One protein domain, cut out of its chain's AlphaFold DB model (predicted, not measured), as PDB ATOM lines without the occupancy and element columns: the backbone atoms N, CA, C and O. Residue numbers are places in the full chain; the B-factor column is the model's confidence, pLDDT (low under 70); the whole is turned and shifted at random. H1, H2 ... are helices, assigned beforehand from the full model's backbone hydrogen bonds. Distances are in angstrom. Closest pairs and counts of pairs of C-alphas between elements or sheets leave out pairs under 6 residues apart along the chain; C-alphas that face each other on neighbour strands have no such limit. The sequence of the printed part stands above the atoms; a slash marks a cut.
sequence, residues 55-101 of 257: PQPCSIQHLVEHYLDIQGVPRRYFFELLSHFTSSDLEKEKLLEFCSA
ATOM      1  N   PRO A  55     346.267 115.938 242.822       90.69
ATOM      2  CA  PRO A  55     346.512 114.757 243.645       90.69
ATOM      3  C   PRO A  55     347.049 115.151 245.024       90.69
ATOM      4  O   PRO A  55     347.777 116.128 245.155       90.69
ATOM      5  N   GLN A  56     346.697 114.387 246.057       91.75
ATOM      6  CA  GLN A  56     347.132 114.610 247.438       91.75
ATOM      7  C   GLN A  56     347.704 113.292 247.992       91.75
ATOM      8  O   GLN A  56     346.942 112.333 248.137       91.75
ATOM      9  N   PRO A  57     349.010 113.196 248.305       93.81
ATOM     10  CA  PRO A  57     350.019 114.254 248.218       93.81
ATOM     11  C   PRO A  57     350.389 114.616 246.768       93.81
ATOM     12  O   PRO A  57     350.403 113.751 245.891       93.81
ATOM     13  N   CYS A  58     350.723 115.886 246.530       95.06
ATOM     14  CA  CYS A  58     351.207 116.384 245.238       95.06
ATOM     15  C   CYS A  58     352.714 116.640 245.305       95.06
ATOM     16  O   CYS A  58     353.168 117.220 246.290       95.06
ATOM     17  N   SER A  59     353.489 116.265 244.282       96.12
ATOM     18  CA  SER A  59     354.882 116.723 244.166       96.12
ATOM     19  C   SER A  59     354.955 118.115 243.536       96.12
ATOM     20  O   SER A  59     354.097 118.483 242.729       96.12
ATOM     21  N   ILE A  60     355.999 118.882 243.865       96.06
ATOM     22  CA  ILE A  60     356.264 120.175 243.215       96.06
ATOM     23  C   ILE A  60     356.363 120.006 241.698       96.06
ATOM     24  O   ILE A  60     355.751 120.782 240.968       96.06
ATOM     25  N   GLN A  61     357.063 118.974 241.216       95.50
ATOM     26  CA  GLN A  61     357.163 118.720 239.780       95.50
ATOM     27  C   GLN A  61     355.784 118.538 239.132       95.50
ATOM     28  O   GLN A  61     355.487 119.202 238.145       95.50
ATOM     29  N   HIS A  62     354.918 117.699 239.705       94.75
ATOM     30  CA  HIS A  62     353.604 117.415 239.127       94.75
ATOM     31  C   HIS A  62     352.680 118.642 239.139       94.75
ATOM     32  O   HIS A  62     351.952 118.885 238.175       94.75
ATOM     33  N   LEU A  63     352.736 119.447 240.206       95.31
ATOM     34  CA  LEU A  63     352.028 120.725 240.287       95.31
ATOM     35  C   LEU A  63     352.451 121.659 239.143       95.31
ATOM     36  O   LEU A  63     351.600 122.172 238.414       95.31
ATOM     37  N   VAL A  64     353.759 121.879 238.994       95.38
ATOM     38  CA  VAL A  64     354.315 122.812 238.005       95.38
ATOM     39  C   VAL A  64     354.075 122.305 236.583       95.38
ATOM     40  O   VAL A  64     353.774 123.100 235.704       95.38
ATOM     41  N   GLU A  65     354.156 121.000 236.345       95.75
ATOM     42  CA  GLU A  65     354.024 120.410 235.011       95.75
ATOM     43  C   GLU A  65     352.582 120.437 234.477       95.75
ATOM     44  O   GLU A  65     352.385 120.658 233.283       95.75
ATOM     45  N   HIS A  66     351.570 120.269 235.337       93.38
ATOM     46  CA  HIS A  66     350.190 120.047 234.879       93.38
ATOM     47  C   HIS A  66     349.148 121.067 235.356       93.38
ATOM     48  O   HIS A  66     348.057 121.104 234.787       93.38
ATOM     49  N   TYR A  67     349.435 121.861 236.394       91.62
ATOM     50  CA  TYR A  67     348.423 122.710 237.046       91.62
ATOM     51  C   TYR A  67     348.787 124.195 237.107       91.62
ATOM     52  O   TYR A  67     347.903 125.014 237.360       91.62
ATOM     53  N   LEU A  68     350.052 124.561 236.883       90.88
ATOM     54  CA  LEU A  68     350.488 125.956 236.880       90.88
ATOM     55  C   LEU A  68     350.735 126.462 235.465       90.88
ATOM     56  O   LEU A  68     351.428 125.835 234.670       90.88
ATOM     57  N   ASP A  69     350.222 127.655 235.187       88.19
ATOM     58  CA  ASP A  69     350.615 128.416 234.009       88.19
ATOM     59  C   ASP A  69     351.884 129.219 234.328       88.19
ATOM     60  O   ASP A  69     351.820 130.322 234.870       88.19
ATOM     61  N   ILE A  70     353.048 128.621 234.055       87.44
ATOM     62  CA  ILE A  70     354.364 129.223 234.331       87.44
ATOM     63  C   ILE A  70     354.896 130.084 233.181       87.44
ATOM     64  O   ILE A  70     355.888 130.790 233.352       87.44
ATOM     65  N   GLN A  71     354.255 130.024 232.013       81.88
ATOM     66  CA  GLN A  71     354.598 130.845 230.846       81.88
ATOM     67  C   GLN A  71     353.607 131.998 230.646       81.88
ATOM     68  O   GLN A  71     353.887 132.945 229.907       81.88
ATOM     69  N   GLY A  72     352.460 131.935 231.320       73.88
ATOM     70  CA  GLY A  72     351.456 132.976 231.358       73.88
ATOM     71  C   GLY A  72     351.973 134.269 231.964       73.88
ATOM     72  O   GLY A  72     352.820 134.308 232.857       73.88
ATOM     73  N   VAL A  73     351.419 135.373 231.479       68.62
ATOM     74  CA  VAL A  73     351.743 136.702 231.986       68.62
ATOM     75  C   VAL A  73     351.143 136.869 233.392       68.62
ATOM     76  O   VAL A  73     349.916 136.805 233.530       68.62
ATOM     77  N   PRO A  74     351.952 137.139 234.438       66.31
ATOM     78  CA  PRO A  74     351.429 137.253 235.793       66.31
ATOM     79  C   PRO A  74     350.451 138.423 235.950       66.31
ATOM     80  O   PRO A  74     350.633 139.509 235.392       66.31
ATOM     81  N   ARG A  75     349.395 138.211 236.740       66.44
ATOM     82  CA  ARG A  75     348.387 139.244 237.038       66.44
ATOM     83  C   ARG A  75     348.934 140.261 238.043       66.44
ATOM     84  O   ARG A  75     349.834 139.954 238.808       66.44
ATOM     85  N   ARG A  76     348.344 141.460 238.131       58.03
ATOM     86  CA  ARG A  76     348.819 142.511 239.064       58.03
ATOM     87  C   ARG A  76     348.910 142.076 240.517       58.03
ATOM     88  O   ARG A  76     349.917 142.335 241.159       58.03
ATOM     89  N   TYR A  77     347.893 141.361 240.991       68.06
ATOM     90  CA  TYR A  77     347.870 140.826 242.349       68.06
ATOM     91  C   TYR A  77     349.077 139.920 242.652       68.06
ATOM     92  O   TYR A  77     349.558 139.878 243.778       68.06
ATOM     93  N   PHE A  78     349.629 139.241 241.640       73.19
ATOM     94  CA  PHE A  78     350.846 138.449 241.800       73.19
ATOM     95  C   PHE A  78     352.064 139.327 242.127       73.19
ATOM     96  O   PHE A  78     352.814 139.013 243.044       73.19
ATOM     97  N   PHE A  79     352.244 140.454 241.429       69.81
ATOM     98  CA  PHE A  79     353.329 141.399 241.727       69.81
ATOM     99  C   PHE A  79     353.144 142.083 243.087       69.81
ATOM    100  O   PHE A  79     354.124 142.315 243.793       69.81
ATOM    101  N   GLU A  80     351.895 142.349 243.475       72.62
ATOM    102  CA  GLU A  80     351.563 142.897 244.792       72.62
ATOM    103  C   GLU A  80     351.980 141.920 245.891       72.62
ATOM    104  O   GLU A  80     352.719 142.299 246.800       72.62
ATOM    105  N   LEU A  81     351.619 140.641 245.748       71.38
ATOM    106  CA  LEU A  81     352.070 139.574 246.637       71.38
ATOM    107  C   LEU A  81     353.598 139.511 246.711       71.38
ATOM    108  O   LEU A  81     354.147 139.551 247.810       71.38
ATOM    109  N   LEU A  82     354.298 139.479 245.571       74.31
ATOM    110  CA  LEU A  82     355.765 139.430 245.539       74.31
ATOM    111  C   LEU A  82     356.422 140.613 246.265       74.31
ATOM    112  O   LEU A  82     357.476 140.440 246.880       74.31
ATOM    113  N   SER A  83     355.801 141.797 246.250       77.56
ATOM    114  CA  SER A  83     356.327 142.983 246.942       77.56
ATOM    115  C   SER A  83     356.436 142.806 248.464       77.56
ATOM    116  O   SER A  83     357.227 143.494 249.115       77.56
ATOM    117  N   HIS A  84     355.680 141.865 249.040       81.75
ATOM    118  CA  HIS A  84     355.762 141.514 250.457       81.75
ATOM    119  C   HIS A  84     356.908 140.548 250.779       81.75
ATOM    120  O   HIS A  84     357.311 140.471 251.939       81.75
ATOM    121  N   PHE A  85     357.432 139.831 249.781       78.69
ATOM    122  CA  PHE A  85     358.455 138.795 249.964       78.69
ATOM    123  C   PHE A  85     359.864 139.234 249.552       78.69
ATOM    124  O   PHE A  85     360.832 138.582 249.937       78.69
ATOM    125  N   THR A  86     360.009 140.326 248.795       77.94
ATOM    126  CA  THR A  86     361.338 140.876 248.483       77.94
ATOM    127  C   THR A  86     361.961 141.573 249.699       77.94
ATOM    128  O   THR A  86     361.287 142.249 250.479       77.94
ATOM    129  N   SER A  87     363.274 141.409 249.855       80.25
ATOM    130  CA  SER A  87     364.093 142.047 250.890       80.25
ATOM    131  C   SER A  87     364.753 143.351 250.426       80.25
ATOM    132  O   SER A  87     365.306 144.078 251.250       80.25
ATOM    133  N   SER A  88     364.712 143.649 249.125       75.88
ATOM    134  CA  SER A  88     365.329 144.830 248.525       75.88
ATOM    135  C   SER A  88     364.298 145.943 248.368       75.88
ATOM    136  O   SER A  88     363.299 145.780 247.668       75.88
ATOM    137  N   ASP A  89     364.563 147.105 248.968       72.75
ATOM    138  CA  ASP A  89     363.675 148.271 248.859       72.75
ATOM    139  C   ASP A  89     363.479 148.711 247.399       72.75
ATOM    140  O   ASP A  89     362.376 149.087 247.003       72.75
ATOM    141  N   LEU A  90     364.525 148.589 246.573       63.19
ATOM    142  CA  LEU A  90     364.469 148.921 245.149       63.19
ATOM    143  C   LEU A  90     363.591 147.936 244.362       63.19
ATOM    144  O   LEU A  90     362.825 148.343 243.490       63.19
ATOM    145  N   GLU A  91     363.688 146.638 244.655       58.16
ATOM    146  CA  GLU A  91     362.836 145.621 244.024       58.16
ATOM    147  C   GLU A  91     361.389 145.757 244.478       58.16
ATOM    148  O   GLU A  91     360.473 145.621 243.670       58.16
ATOM    149  N   LYS A  92     361.177 146.082 245.753       72.69
ATOM    150  CA  LYS A  92     359.854 146.351 246.306       72.69
ATOM    151  C   LYS A  92     359.200 147.535 245.616       72.69
ATOM    152  O   LYS A  92     358.059 147.424 245.179       72.69
ATOM    153  N   GLU A  93     359.928 148.638 245.464       66.31
ATOM    154  CA  GLU A  93     359.462 149.809 244.721       66.31
ATOM    155  C   GLU A  93     359.120 149.439 243.271       66.31
ATOM    156  O   GLU A  93     358.076 149.846 242.767       66.31
ATOM    157  N   LYS A  94     359.932 148.595 242.620       54.00
ATOM    158  CA  LYS A  94     359.676 148.104 241.256       54.00
ATOM    159  C   LYS A  94     358.452 147.192 241.149       54.00
ATOM    160  O   LYS A  94     357.666 147.344 240.218       54.00
ATOM    161  N   LEU A  95     358.261 146.271 242.088       56.84
ATOM    162  CA  LEU A  95     357.098 145.383 242.141       56.84
ATOM    163  C   LEU A  95     355.812 146.173 242.398       56.84
ATOM    164  O   LEU A  95     354.808 145.950 241.722       56.84
ATOM    165  N   LEU A  96     355.860 147.157 243.297       62.81
ATOM    166  CA  LEU A  96     354.754 148.087 243.535       62.81
ATOM    167  C   LEU A  96     354.511 149.010 242.332       62.81
ATOM    168  O   LEU A  96     353.363 149.311 242.022       62.81
ATOM    169  N   GLU A  97     355.552 149.398 241.594       52.84
ATOM    170  CA  GLU A  97     355.427 150.118 240.319       52.84
ATOM    171  C   GLU A  97     354.744 149.258 239.239       52.84
ATOM    172  O   GLU A  97     353.928 149.778 238.479       52.84
ATOM    173  N   PHE A  98     354.993 147.942 239.192       49.38
ATOM    174  CA  PHE A  98     354.243 147.021 238.322       49.38
ATOM    175  C   PHE A  98     352.768 146.879 238.734       49.38
ATOM    176  O   PHE A  98     351.920 146.549 237.898       49.38
ATOM    177  N   CYS A  99     352.446 147.172 239.997       48.56
ATOM    178  CA  CYS A  99     351.074 147.255 240.500       48.56
ATOM    179  C   CYS A  99     350.427 148.624 240.230       48.56
ATOM    180  O   CYS A  99     349.201 148.711 240.130       48.56
ATOM    181  N   SER A 100     351.232 149.685 240.096       44.47
ATOM    182  CA  SER A 100     350.757 151.058 239.939       44.47
ATOM    183  C   SER A 100     350.336 151.377 238.499       44.47
ATOM    184  O   SER A 100     350.743 150.754 237.513       44.47
ATOM    185  N   ALA A 101     349.459 152.372 238.356       38.88
ATOM    186  CA  ALA A 101     348.981 152.817 237.051       38.88
ATOM    187  C   ALA A 101     350.103 153.420 236.182       38.88
ATOM    188  O   ALA A 101     349.986 153.431 234.953       38.88
TER     189      ALA A 101
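What this domain is: This is residues 55 to 101 of the 257 residues of the protein "NADPH-dependent diflavin oxidoreductase 1" of Stylophora pistillata (UniProt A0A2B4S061). Look first for a helical hairpin, H3 and H2 side by side, at one end of an elongated model; a strung-out link leads from it to the lone helix H1 at the other end. The printed part has 47 residues, with three named helices in the order H1, H2, H3 and no named strand: all helix. It is only just loose, close to extended, with a radius of gyration of the C-alphas of 14.0 A and spans of 37 by 22 by 14 A.

Where its parts are: Find C-alpha 89 at (363.675, 148.271, 248.859); from there H3, residues 89 to 99, runs 15.2 A to C-alpha 99 at (351.074, 147.255, 240.500). H2 is residues 76 to 83, 10.9 A long. H1, residues 60 to 66, runs 10.3 A from C-alpha 60 at (356.264, 120.175, 243.215).

How they stand to each other: H3 and H2 touch, a hairpin at a shallow tilt of 9 degrees, opposite ways; their closest C-alphas, Ser 83 and Lys 92, are 4.9 A apart. H1 is apart from both. In H1, H2 and H3 every O i to N i+4 pair is within hydrogen-bond range.

The domain as a whole: The farthest C-alphas, Pro 57 and Ala 101, are 40.2 A apart. The printed part has no cut and no long link. Residues 56 to 62 and 64 to 74 stand free. Look for pLDDT under 70 at, among others, residues 93 to 101.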